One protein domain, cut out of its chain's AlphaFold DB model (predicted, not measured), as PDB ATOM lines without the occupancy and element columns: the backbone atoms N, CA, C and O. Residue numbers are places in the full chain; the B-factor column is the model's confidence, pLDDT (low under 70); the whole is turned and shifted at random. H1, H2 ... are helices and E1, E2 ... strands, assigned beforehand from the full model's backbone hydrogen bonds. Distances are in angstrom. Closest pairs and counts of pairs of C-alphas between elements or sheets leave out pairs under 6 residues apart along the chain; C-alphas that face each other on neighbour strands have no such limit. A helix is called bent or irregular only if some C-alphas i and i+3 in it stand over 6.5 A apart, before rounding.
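This is residues 2 to 39 and 157 to 205 of the 205 residues of the protein "Triacylglycerol lipase" of Opuntia streptacantha (UniProt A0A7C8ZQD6). One twisted sheet of four parallel strands has two helices over one face, H1 over the E1 and E2 half and H2 over E3, while its other face is bare. The two helices are apart from each other, and H2 is irregular. The 87 printed residues hold two named helices and four named strands, in the order E1 H1 E2 E3 H2 E4 along the chain, and the sheet's order is E1 E2 E3 E4. The class is mixed, helices and strands; the whole is compact, with a radius of gyration of the C-alphas of 12.1 A, and it spans 36 by 27 by 21 A.

Start with E1, residues 2 to 8, an edge strand, and set it beside E2, residues 27 to 35: they are parallel at 13 degrees, with N 4 and O 29 at 2.9 A. Between them in the chain look for H1, residues 9 to 19, at a height over the sheet of 8.7 A; it lies over E1 and, only just, over E2, on which 3 of its C-alphas fall. On the local plane H1 stands at 29.8 degrees to E1, only just along the strands. The closest C-alphas of H1 and E2 are those of Thr 11 and Pro 35, 5.3 A apart. E1, H1 and E2 form a strand-helix-strand unit, two parallel neighbour strands with a helix between, with a right-handed crossover. Next comes E3, residues 170 to 175, parallel to E2 at 15 degrees, with N 32 and O 171 at 2.8 A. H2, residues 187 to 196, is on the same face as H1, at a height over the sheet of 9.5 A, along the strands at 19 degrees to E3 on the local plane; two layers result, helices on one face of a sheet. The closest C-alphas of E3 and H2 are those of Leu 170 and Met 196, 6.2 A apart. The other edge strand, E4, residues 197 to 203, is parallel to E3 at 12 degrees, with N 198 and O 170 at 3.3 A; E3, H2 and E4 make a second right-handed unit. In H1 every O i to N i+4 pair is within hydrogen-bond range, in H2 4 of 6.

Find C-alpha 2 at (185.326, 219.410, 173.341); from there E1 runs 19.5 A to C-alpha 8. H1 then covers 15.4 A, E2 17.5 A and E3 17.1 A. H2 measures 14.9 A from C-alpha 187 at (185.963, 222.119, 202.222), and its C-alphas 192 and 195 are 7.3 A apart. E4 runs 15.7 A and ends at C-alpha 203, (197.155, 230.577, 193.050).

The two C-alphas farthest apart are those of Pro 157 and Leu 205, at 37.0 A. Residues 40 to 156 are not printed, and C-alphas 39 and 157 are 16.5 A apart across this cut. The link from E3 to H2, 11 residues, is long. The mean pLDDT of the printed part is 76.7, and residues 176 to 205 are under 70.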
ATOM      1  N   LEU A   2     184.899 218.031 173.104       95.31
ATOM      2  CA  LEU A   2     185.326 219.410 173.341       95.31
ATOM      3  C   LEU A   2     186.050 219.519 174.688       95.31
ATOM      4  O   LEU A   2     185.839 218.691 175.571       95.31
ATOM      5  N   HIS A   3     186.854 220.560 174.863       96.25
ATOM      6  CA  HIS A   3     187.383 220.946 176.169       96.25
ATOM      7  C   HIS A   3     186.511 222.083 176.709       96.25
ATOM      8  O   HIS A   3     186.359 223.103 176.039       96.25
ATOM      9  N   TYR A   4     185.889 221.888 177.870       96.88
ATOM     10  CA  TYR A   4     185.069 222.910 178.515       96.88
ATOM     11  C   TYR A   4     185.948 223.811 179.390       96.88
ATOM     12  O   TYR A   4     186.830 223.315 180.090       96.88
ATOM     13  N   VAL A   5     185.695 225.119 179.384       96.50
ATOM     14  CA  VAL A   5     186.255 226.048 180.372       96.50
ATOM     15  C   VAL A   5     185.113 226.902 180.905       96.50
ATOM     16  O   VAL A   5     184.426 227.561 180.129       96.50
ATOM     17  N   GLY A   6     184.898 226.854 182.217       93.12
ATOM     18  CA  GLY A   6     183.884 227.640 182.914       93.12
ATOM     19  C   GLY A   6     184.528 228.592 183.907       93.12
ATOM     20  O   GLY A   6     185.545 228.256 184.512       93.12
ATOM     21  N   HIS A   7     183.911 229.755 184.092       89.25
ATOM     22  CA  HIS A   7     184.269 230.719 185.126       89.25
ATOM     23  C   HIS A   7     183.041 231.056 185.976       89.25
ATOM     24  O   HIS A   7     181.947 231.204 185.416       89.25
ATOM     25  N   SER A   8     183.211 231.192 187.295       86.50
ATOM     26  CA  SER A   8     182.139 231.559 188.231       86.50
ATOM     27  C   SER A   8     180.881 230.688 188.020       86.50
ATOM     28  O   SER A   8     180.992 229.464 187.980       86.50
ATOM     29  N   GLN A   9     179.687 231.258 187.811       89.56
ATOM     30  CA  GLN A   9     178.453 230.488 187.580       89.56
ATOM     31  C   GLN A   9     178.561 229.466 186.418       89.56
ATOM     32  O   GLN A   9     177.889 228.434 186.442       89.56
ATOM     33  N   GLY A  10     179.433 229.683 185.426       92.56
ATOM     34  CA  GLY A  10     179.682 228.691 184.373       92.56
ATOM     35  C   GLY A  10     180.140 227.336 184.927       92.56
ATOM     36  O   GLY A  10     179.701 226.289 184.455       92.56
ATOM     37  N   THR A  11     180.948 227.332 185.992       91.88
ATOM     38  CA  THR A  11     181.391 226.083 186.628       91.88
ATOM     39  C   THR A  11     180.239 225.352 187.304       91.88
ATOM     40  O   THR A  11     180.167 224.133 187.204       91.88
ATOM     41  N   LEU A  12     179.323 226.085 187.946       92.00
ATOM     42  CA  LEU A  12     178.132 225.526 188.582       92.00
ATOM     43  C   LEU A  12     177.246 224.817 187.549       92.00
ATOM     44  O   LEU A  12     176.795 223.701 187.788       92.00
ATOM     45  N   ILE A  13     177.060 225.428 186.373       95.06
ATOM     46  CA  ILE A  13     176.317 224.828 185.252       95.06
ATOM     47  C   ILE A  13     176.981 223.517 184.801       95.06
ATOM     48  O   ILE A  13     176.290 222.520 184.585       95.06
ATOM     49  N   ALA A  14     178.313 223.492 184.692       95.06
ATOM     50  CA  ALA A  14     179.057 222.292 184.313       95.06
ATOM     51  C   ALA A  14     178.965 221.182 185.376       95.06
ATOM     52  O   ALA A  14     178.635 220.047 185.042       95.06
ATOM     53  N   LEU A  15     179.181 221.513 186.653       93.75
ATOM     54  CA  LEU A  15     179.063 220.582 187.784       93.75
ATOM     55  C   LEU A  15     177.652 219.976 187.872       93.75
ATOM     56  O   LEU A  15     177.508 218.756 187.981       93.75
ATOM     57  N   ALA A  16     176.613 220.806 187.742       95.12
ATOM     58  CA  ALA A  16     175.224 220.362 187.701       95.12
ATOM     59  C   ALA A  16     174.976 219.389 186.533       95.12
ATOM     60  O   ALA A  16     174.452 218.295 186.755       95.12
ATOM     61  N   ALA A  17     175.414 219.728 185.314       96.31
ATOM     62  CA  ALA A  17     175.267 218.864 184.141       96.31
ATOM     63  C   ALA A  17     175.991 217.514 184.307       96.31
ATOM     64  O   ALA A  17     175.381 216.460 184.106       96.31
ATOM     65  N   PHE A  18     177.258 217.526 184.734       95.31
ATOM     66  CA  PHE A  18     178.056 216.308 184.903       95.31
ATOM     67  C   PHE A  18     177.504 215.404 186.018       95.31
ATOM     68  O   PHE A  18     177.456 214.190 185.836       95.31
ATOM     69  N   SER A  19     176.995 215.971 187.122       95.12
ATOM     70  CA  SER A  19     176.358 215.202 188.213       95.12
ATOM     71  C   SER A  19     175.069 214.472 187.791       95.12
ATOM     72  O   SER A  19     174.646 213.508 188.435       95.12
ATOM     73  N   GLN A  20     174.449 214.925 186.696       96.12
ATOM     74  CA  GLN A  20     173.262 214.339 186.066       96.12
ATOM     75  C   GLN A  20     173.616 213.495 184.828       96.12
ATOM     76  O   GLN A  20     172.738 213.189 184.021       96.12
ATOM     77  N   TRP A  21     174.895 213.138 184.652       95.00
ATOM     78  CA  TRP A  21     175.423 212.384 183.507       95.00
ATOM     79  C   TRP A  21     175.200 213.049 182.135       95.00
ATOM     80  O   TRP A  21     175.287 212.406 181.088       95.00
ATOM     81  N   GLN A  22     174.946 214.359 182.114       95.38
ATOM     82  CA  GLN A  22     174.733 215.121 180.885       95.38
ATOM     83  C   GLN A  22     176.069 215.577 180.287       95.38
ATOM     84  O   GLN A  22     177.016 215.894 181.000       95.38
ATOM     85  N   LEU A  23     176.129 215.654 178.952       93.31
ATOM     86  CA  LEU A  23     177.270 216.157 178.165       93.31
ATOM     87  C   LEU A  23     178.578 215.342 178.255       93.31
ATOM     88  O   LEU A  23     179.546 215.698 177.582       93.31
ATOM     89  N   LEU A  24     178.616 214.239 179.009       92.25
ATOM     90  CA  LEU A  24     179.801 213.381 179.162       92.25
ATOM     91  C   LEU A  24     180.279 212.763 177.831       92.25
ATOM     92  O   LEU A  24     181.472 212.590 177.622       92.25
ATOM     93  N   ASP A  25     179.372 212.520 176.879       94.06
ATOM     94  CA  ASP A  25     179.703 212.074 175.514       94.06
ATOM     95  C   ASP A  25     180.348 213.182 174.650       94.06
ATOM     96  O   ASP A  25     180.920 212.924 173.584       94.06
ATOM     97  N   LYS A  26     180.241 214.441 175.090       94.56
ATOM     98  CA  LYS A  26     180.668 215.639 174.350       94.56
ATOM     99  C   LYS A  26     181.913 216.274 174.946       94.56
ATOM    100  O   LYS A  26     182.659 216.886 174.183       94.56
ATOM    101  N   VAL A  27     182.166 216.132 176.245       95.81
ATOM    102  CA  VAL A  27     183.270 216.789 176.962       95.81
ATOM    103  C   VAL A  27     184.429 215.814 177.195       95.81
ATOM    104  O   VAL A  27     184.255 214.751 177.768       95.81
ATOM    105  N   LYS A  28     185.633 216.193 176.750       95.12
ATOM    106  CA  LYS A  28     186.887 215.443 176.938       95.12
ATOM    107  C   LYS A  28     187.635 215.845 178.215       95.12
ATOM    108  O   LYS A  28     188.417 215.058 178.729       95.12
ATOM    109  N   SER A  29     187.454 217.082 178.675       94.38
ATOM    110  CA  SER A  29     187.942 217.599 179.961       94.38
ATOM    111  C   SER A  29     187.223 218.904 180.300       94.38
ATOM    112  O   SER A  29     186.717 219.573 179.392       94.38
ATOM    113  N   ALA A  30     187.252 219.313 181.568       95.94
ATOM    114  CA  ALA A  30     186.753 220.612 182.008       95.94
ATOM    115  C   ALA A  30     187.771 221.352 182.893       95.94
ATOM    116  O   ALA A  30     188.309 220.788 183.843       95.94
ATOM    117  N   GLY A  31     188.018 222.627 182.586       94.56
ATOM    118  CA  GLY A  31     188.701 223.573 183.468       94.56
ATOM    119  C   GLY A  31     187.681 224.470 184.163       94.56
ATOM    120  O   GLY A  31     186.906 225.147 183.488       94.56
ATOM    121  N   LEU A  32     187.656 224.466 185.493       91.81
ATOM    122  CA  LEU A  32     186.729 225.256 186.301       91.81
ATOM    123  C   LEU A  32     187.528 226.330 187.057       91.81
ATOM    124  O   LEU A  32     188.303 226.022 187.963       91.81
ATOM    125  N   LEU A  33     187.369 227.584 186.630       87.12
ATOM    126  CA  LEU A  33     188.091 228.751 187.135       87.12
ATOM    127  C   LEU A  33     187.200 229.520 188.112       87.12
ATOM    128  O   LEU A  33     186.094 229.905 187.738       87.12
ATOM    129  N   SER A  34     187.670 229.724 189.341       81.44
ATOM    130  CA  SER A  34     186.870 230.200 190.477       81.44
ATOM    131  C   SER A  34     185.521 229.461 190.532       81.44
ATOM    132  O   SER A  34     184.492 229.982 190.091       81.44
ATOM    133  N   PRO A  35     185.518 228.185 190.972       80.12
ATOM    134  CA  PRO A  35     184.333 227.352 190.889       80.12
ATOM    135  C   PRO A  35     183.270 227.693 191.941       80.12
ATOM    136  O   PRO A  35     183.502 227.591 193.144       80.12
ATOM    137  N   VAL A  36     182.062 228.003 191.467       77.56
ATOM    138  CA  VAL A  36     180.852 228.165 192.285       77.56
ATOM    139  C   VAL A  36     180.220 226.801 192.566       77.56
ATOM    140  O   VAL A  36     179.953 226.032 191.640       77.56
ATOM    141  N   ALA A  37     179.965 226.521 193.844       70.50
ATOM    142  CA  ALA A  37     179.346 225.285 194.318       70.50
ATOM    143  C   ALA A  37     178.503 225.550 195.583       70.50
ATOM    144  O   ALA A  37     177.380 226.036 195.487       70.50
ATOM    145  N   TYR A  38     179.041 225.273 196.774       71.88
ATOM    146  CA  TYR A  38     178.346 225.477 198.048       71.88
ATOM    147  C   TYR A  38     178.450 226.930 198.529       71.88
ATOM    148  O   TYR A  38     179.491 227.358 199.025       71.88
ATOM    149  N   LEU A  39     177.344 227.668 198.442       70.69
ATOM    150  CA  LEU A  39     177.273 229.110 198.708       70.69
ATOM    151  C   LEU A  39     177.034 229.499 200.183       70.69
ATOM    152  O   LEU A  39     176.774 230.661 200.483       70.69
ATOM    153  N   PRO A 157     165.238 218.657 193.938       96.25
ATOM    154  CA  PRO A 157     166.334 217.695 194.029       96.25
ATOM    155  C   PRO A 157     167.711 218.365 194.157       96.25
ATOM    156  O   PRO A 157     167.977 219.383 193.516       96.25
ATOM    157  N   GLU A 158     168.611 217.747 194.923       95.50
ATOM    158  CA  GLU A 158     170.017 218.154 195.015       95.50
ATOM    159  C   GLU A 158     170.891 217.508 193.924       95.50
ATOM    160  O   GLU A 158     170.745 216.334 193.572       95.50
ATOM    161  N   TYR A 159     171.843 218.280 193.403       94.38
ATOM    162  CA  TYR A 159     172.873 217.839 192.471       94.38
ATOM    163  C   TYR A 159     173.997 217.126 193.234       94.38
ATOM    164  O   TYR A 159     174.926 217.751 193.747       94.38
ATOM    165  N   ASN A 160     173.930 215.795 193.303       91.94
ATOM    166  CA  ASN A 160     174.968 214.996 193.951       91.94
ATOM    167  C   ASN A 160     176.277 215.006 193.136       91.94
ATOM    168  O   ASN A 160     176.448 214.195 192.224       91.94
ATOM    169  N   LEU A 161     177.227 215.876 193.492       89.94
ATOM    170  CA  LEU A 161     178.522 215.978 192.805       89.94
ATOM    171  C   LEU A 161     179.339 214.673 192.820       89.94
ATOM    172  O   LEU A 161     180.147 214.468 191.921       89.94
ATOM    173  N   THR A 162     179.094 213.750 193.762       89.00
ATOM    174  CA  THR A 162     179.776 212.436 193.775       89.00
ATOM    175  C   THR A 162     179.366 211.521 192.612       89.00
ATOM    176  O   THR A 162     180.042 210.531 192.352       89.00
ATOM    177  N   ASN A 163     178.300 211.865 191.875       93.62
ATOM    178  CA  ASN A 163     177.913 211.197 190.629       93.62
ATOM    179  C   ASN A 163     178.800 211.575 189.428       93.62
ATOM    180  O   ASN A 163     178.673 210.939 188.382       93.62
ATOM    181  N   ILE A 164     179.621 212.629 189.524       93.06
ATOM    182  CA  ILE A 164     180.510 213.028 188.427       93.06
ATOM    183  C   ILE A 164     181.525 211.891 188.192       93.06
ATOM    184  O   ILE A 164     182.131 211.420 189.155       93.06
ATOM    185  N   PRO A 165     181.724 211.414 186.949       91.75
ATOM    186  CA  PRO A 165     182.637 210.304 186.695       91.75
ATOM    187  C   PRO A 165     184.089 210.659 187.033       91.75
ATOM    188  O   PRO A 165     184.602 211.687 186.592       91.75
ATOM    189  N   SER A 166     184.781 209.782 187.762       87.44
ATOM    190  CA  SER A 166     186.189 209.976 188.142       87.44
ATOM    191  C   SER A 166     187.171 209.898 186.966       87.44
ATOM    192  O   SER A 166     188.337 210.249 187.115       87.44
ATOM    193  N   ASP A 167     186.730 209.404 185.807       89.62
ATOM    194  CA  ASP A 167     187.492 209.392 184.558       89.62
ATOM    195  C   ASP A 167     187.314 210.673 183.724       89.62
ATOM    196  O   ASP A 167     188.047 210.853 182.750       89.62
ATOM    197  N   LEU A 168     186.411 211.590 184.112       92.38
ATOM    198  CA  LEU A 168     186.294 212.919 183.507       92.38
ATOM    199  C   LEU A 168     187.450 213.819 183.989       92.38
ATOM    200  O   LEU A 168     187.491 214.179 185.163       92.38
ATOM    201  N   PRO A 169     188.366 214.265 183.108       93.06
ATOM    202  CA  PRO A 169     189.492 215.103 183.511       93.06
ATOM    203  C   PRO A 169     189.035 216.492 183.984       93.06
ATOM    204  O   PRO A 169     188.653 217.332 183.159       93.06
ATOM    205  N   LEU A 170     189.113 216.750 185.293       91.25
ATOM    206  CA  LEU A 170     188.845 218.060 185.891       91.25
ATOM    207  C   LEU A 170     190.144 218.781 186.285       91.25
ATOM    208  O   LEU A 170     191.031 218.208 186.924       91.25
ATOM    209  N   PHE A 171     190.220 220.065 185.933       89.56
ATOM    210  CA  PHE A 171     191.197 221.024 186.450       89.56
ATOM    211  C   PHE A 171     190.453 222.112 187.226       89.56
ATOM    212  O   PHE A 171     189.528 222.721 186.687       89.56
ATOM    213  N   LEU A 172     190.861 222.366 188.470       85.06
ATOM    214  CA  LEU A 172     190.278 223.393 189.333       85.06
ATOM    215  C   LEU A 172     191.336 224.452 189.659       85.06
ATOM    216  O   LEU A 172     192.456 224.113 190.056       85.06
ATOM    217  N   ALA A 173     190.966 225.724 189.532       82.19
ATOM    218  CA  ALA A 173     191.772 226.856 189.978       82.19
ATOM    219  C   ALA A 173     190.879 227.871 190.698       82.19
ATOM    220  O   ALA A 173     189.784 228.164 190.228       82.19
ATOM    221  N   HIS A 174     191.351 228.421 191.813       77.06
ATOM    222  CA  HIS A 174     190.680 229.483 192.565       77.06
ATOM    223  C   HIS A 174     191.722 230.491 193.072       77.06
ATOM    224  O   HIS A 174     192.907 230.156 193.188       77.06
ATOM    225  N   GLY A 175     191.288 231.717 193.371       72.44
ATOM    226  CA  GLY A 175     192.140 232.713 194.016       72.44
ATOM    227  C   GLY A 175     192.323 232.427 195.508       72.44
ATOM    228  O   GLY A 175     191.410 231.937 196.175       72.44
ATOM    229  N   GLY A 176     193.502 232.745 196.050       68.38
ATOM    230  CA  GLY A 176     193.751 232.710 197.500       68.38
ATOM    231  C   GLY A 176     193.095 233.859 198.283       68.38
ATOM    232  O   GLY A 176     192.916 233.728 199.488       68.38
ATOM    233  N   ARG A 177     192.729 234.950 197.595       65.00
ATOM    234  CA  ARG A 177     191.990 236.120 198.117       65.00
ATOM    235  C   ARG A 177     190.639 236.311 197.424       65.00
ATOM    236  O   ARG A 177     190.170 237.432 197.247       65.00
ATOM    237  N   ASP A 178     190.040 235.213 196.964       62.28
ATOM    238  CA  ASP A 178     188.701 235.204 196.360       62.28
ATOM    239  C   ASP A 178     187.647 235.326 197.484       62.28
ATOM    240  O   ASP A 178     186.875 234.414 197.785       62.28
ATOM    241  N   ASP A 179     187.749 236.429 198.232       55.12
ATOM    242  CA  ASP A 179     187.252 236.524 199.602       55.12
ATOM    243  C   ASP A 179     185.757 236.847 199.670       55.12
ATOM    244  O   ASP A 179     185.151 236.588 200.710       55.12
ATOM    245  N   PHE A 180     185.154 237.432 198.620       55.06
ATOM    246  CA  PHE A 180     183.945 238.264 198.785       55.06
ATOM    247  C   PHE A 180     182.774 238.096 197.786       55.06
ATOM    248  O   PHE A 180     181.788 238.826 197.894       55.06
ATOM    249  N   LEU A 181     182.767 237.063 196.939       42.78
ATOM    250  CA  LEU A 181     181.533 236.433 196.429       42.78
ATOM    251  C   LEU A 181     181.788 234.957 196.160       42.78
ATOM    252  O   LEU A 181     182.791 234.652 195.550       42.78
ATOM    253  N   MET A 182     180.838 234.077 196.505       44.06
ATOM    254  CA  MET A 182     180.605 232.724 195.944       44.06
ATOM    255  C   MET A 182     181.752 231.690 195.821       44.06
ATOM    256  O   MET A 182     181.465 230.546 195.462       44.06
ATOM    257  N   LEU A 183     183.011 232.047 196.076       42.12
ATOM    258  CA  LEU A 183     184.162 231.460 195.379       42.12
ATOM    259  C   LEU A 183     185.245 230.870 196.283       42.12
ATOM    260  O   LEU A 183     186.255 230.361 195.793       42.12
ATOM    261  N   THR A 184     184.987 230.777 197.589       41.59
ATOM    262  CA  THR A 184     185.634 229.699 198.334       41.59
ATOM    263  C   THR A 184     185.031 228.378 197.867       41.59
ATOM    264  O   THR A 184     183.853 228.093 198.097       41.59
ATOM    265  N   MET A 185     185.858 227.521 197.256       48.06
ATOM    266  CA  MET A 185     185.598 226.086 197.320       48.06
ATOM    267  C   MET A 185     185.438 225.747 198.799       48.06
ATOM    268  O   MET A 185     186.416 225.747 199.549       48.06
ATOM    269  N   SER A 186     184.206 225.489 199.242       49.53
ATOM    270  CA  SER A 186     184.006 224.988 200.595       49.53
ATOM    271  C   SER A 186     184.818 223.700 200.749       49.53
ATOM    272  O   SER A 186     185.008 222.961 199.778       49.53
ATOM    273  N   SER A 187     185.274 223.390 201.962       52.00
ATOM    274  CA  SER A 187     185.963 222.119 202.222       52.00
ATOM    275  C   SER A 187     185.137 220.916 201.738       52.00
ATOM    276  O   SER A 187     185.699 219.934 201.277       52.00
ATOM    277  N   SER A 188     183.804 221.026 201.755       50.47
ATOM    278  CA  SER A 188     182.877 220.034 201.199       50.47
ATOM    279  C   SER A 188     182.918 219.944 199.666       50.47
ATOM    280  O   SER A 188     182.841 218.843 199.133       50.47
ATOM    281  N   CYS A 189     183.067 221.067 198.948       55.50
ATOM    282  CA  CYS A 189     183.301 221.067 197.495       55.50
ATOM    283  C   CYS A 189     184.632 220.386 197.164       55.50
ATOM    284  O   CYS A 189     184.697 219.548 196.268       55.50
ATOM    285  N   TRP A 190     185.678 220.717 197.931       56.84
ATOM    286  CA  TRP A 190     186.993 220.104 197.787       56.84
ATOM    287  C   TRP A 190     186.921 218.589 197.974       56.84
ATOM    288  O   TRP A 190     187.201 217.859 197.032       56.84
ATOM    289  N   THR A 191     186.435 218.106 199.121       59.47
ATOM    290  CA  THR A 191     186.325 216.664 199.398       59.47
ATOM    291  C   THR A 191     185.437 215.915 198.391       59.47
ATOM    292  O   THR A 191     185.668 214.735 198.141       59.47
ATOM    293  N   ALA A 192     184.444 216.572 197.779       57.56
ATOM    294  CA  ALA A 192     183.610 215.956 196.744       57.56
ATOM    295  C   ALA A 192     184.314 215.814 195.377       57.56
ATOM    296  O   ALA A 192     183.990 214.890 194.633       57.56
ATOM    297  N   LEU A 193     185.252 216.711 195.042       62.19
ATOM    298  CA  LEU A 193     185.922 216.767 193.731       62.19
ATOM    299  C   LEU A 193     187.386 216.288 193.752       62.19
ATOM    300  O   LEU A 193     187.925 215.942 192.705       62.19
ATOM    301  N   GLU A 194     188.016 216.215 194.923       59.56
ATOM    302  CA  GLU A 194     189.385 215.729 195.157       59.56
ATOM    303  C   GLU A 194     189.691 214.349 194.526       59.56
ATOM    304  O   GLU A 194     190.779 214.194 193.968       59.56
ATOM    305  N   PRO A 195     188.764 213.364 194.474       56.94
ATOM    306  CA  PRO A 195     188.993 212.105 193.752       56.94
ATOM    307  C   PRO A 195     189.075 212.238 192.218       56.94
ATOM    308  O   PRO A 195     189.405 211.264 191.544       56.94
ATOM    309  N   MET A 196     188.719 213.402 191.663       56.38
ATOM    310  CA  MET A 196     188.508 213.649 190.226       56.38
ATOM    311  C   MET A 196     189.491 214.685 189.648       56.38
ATOM    312  O   MET A 196     189.561 214.882 188.433       56.38
ATOM    313  N   THR A 197     190.257 215.372 190.500       56.62
ATOM    314  CA  THR A 197     191.246 216.372 190.079       56.62
ATOM    315  C   THR A 197     192.551 215.718 189.641       56.62
ATOM    316  O   THR A 197     193.259 215.132 190.458       56.62
ATOM    317  N   LEU A 198     192.923 215.874 188.366       46.81
ATOM    318  CA  LEU A 198     194.214 215.381 187.858       46.81
ATOM    319  C   LEU A 198     195.398 216.233 188.333       46.81
ATOM    320  O   LEU A 198     196.488 215.712 188.562       46.81
ATOM    321  N   THR A 199     195.181 217.541 188.469       46.47
ATOM    322  CA  THR A 199     196.095 218.498 189.095       46.47
ATOM    323  C   THR A 199     195.284 219.634 189.713       46.47
ATOM    324  O   THR A 199     194.254 220.048 189.177       46.47
ATOM    325  N   SER A 200     195.769 220.168 190.831       45.06
ATOM    326  CA  SER A 200     195.205 221.346 191.490       45.06
ATOM    327  C   SER A 200     196.278 222.407 191.681       45.06
ATOM    328  O   SER A 200     197.394 222.099 192.104       45.06
ATOM    329  N   SER A 201     195.946 223.664 191.411       43.06
ATOM    330  CA  SER A 201     196.847 224.793 191.644       43.06
ATOM    331  C   SER A 201     196.090 225.896 192.371       43.06
ATOM    332  O   SER A 201     195.257 226.577 191.779       43.06
ATOM    333  N   SER A 202     196.378 226.049 193.664       41.69
ATOM    334  CA  SER A 202     195.955 227.224 194.427       41.69
ATOM    335  C   SER A 202     196.896 228.370 194.076       41.69
ATOM    336  O   SER A 202     198.105 228.275 194.312       41.69
ATOM    337  N   PHE A 203     196.365 229.419 193.450       39.75
ATOM    338  CA  PHE A 203     197.155 230.577 193.050       39.75
ATOM    339  C   PHE A 203     197.045 231.665 194.119       39.75
ATOM    340  O   PHE A 203     196.023 232.340 194.255       39.75
ATOM    341  N   SER A 204     198.135 231.849 194.864       30.81
ATOM    342  CA  SER A 204     198.337 233.029 195.700       30.81
ATOM    343  C   SER A 204     198.787 234.197 194.822       30.81
ATOM    344  O   SER A 204     199.934 234.224 194.371       30.81
ATOM    345  N   LEU A 205     197.877 235.146 194.596       37.19
ATOM    346  CA  LEU A 205     198.168 236.510 194.142       37.19
ATOM    347  C   LEU A 205     198.104 237.449 195.365       37.19
ATOM    348  O   LEU A 205     197.233 237.229 196.235       37.19
TER     349      LEU A 205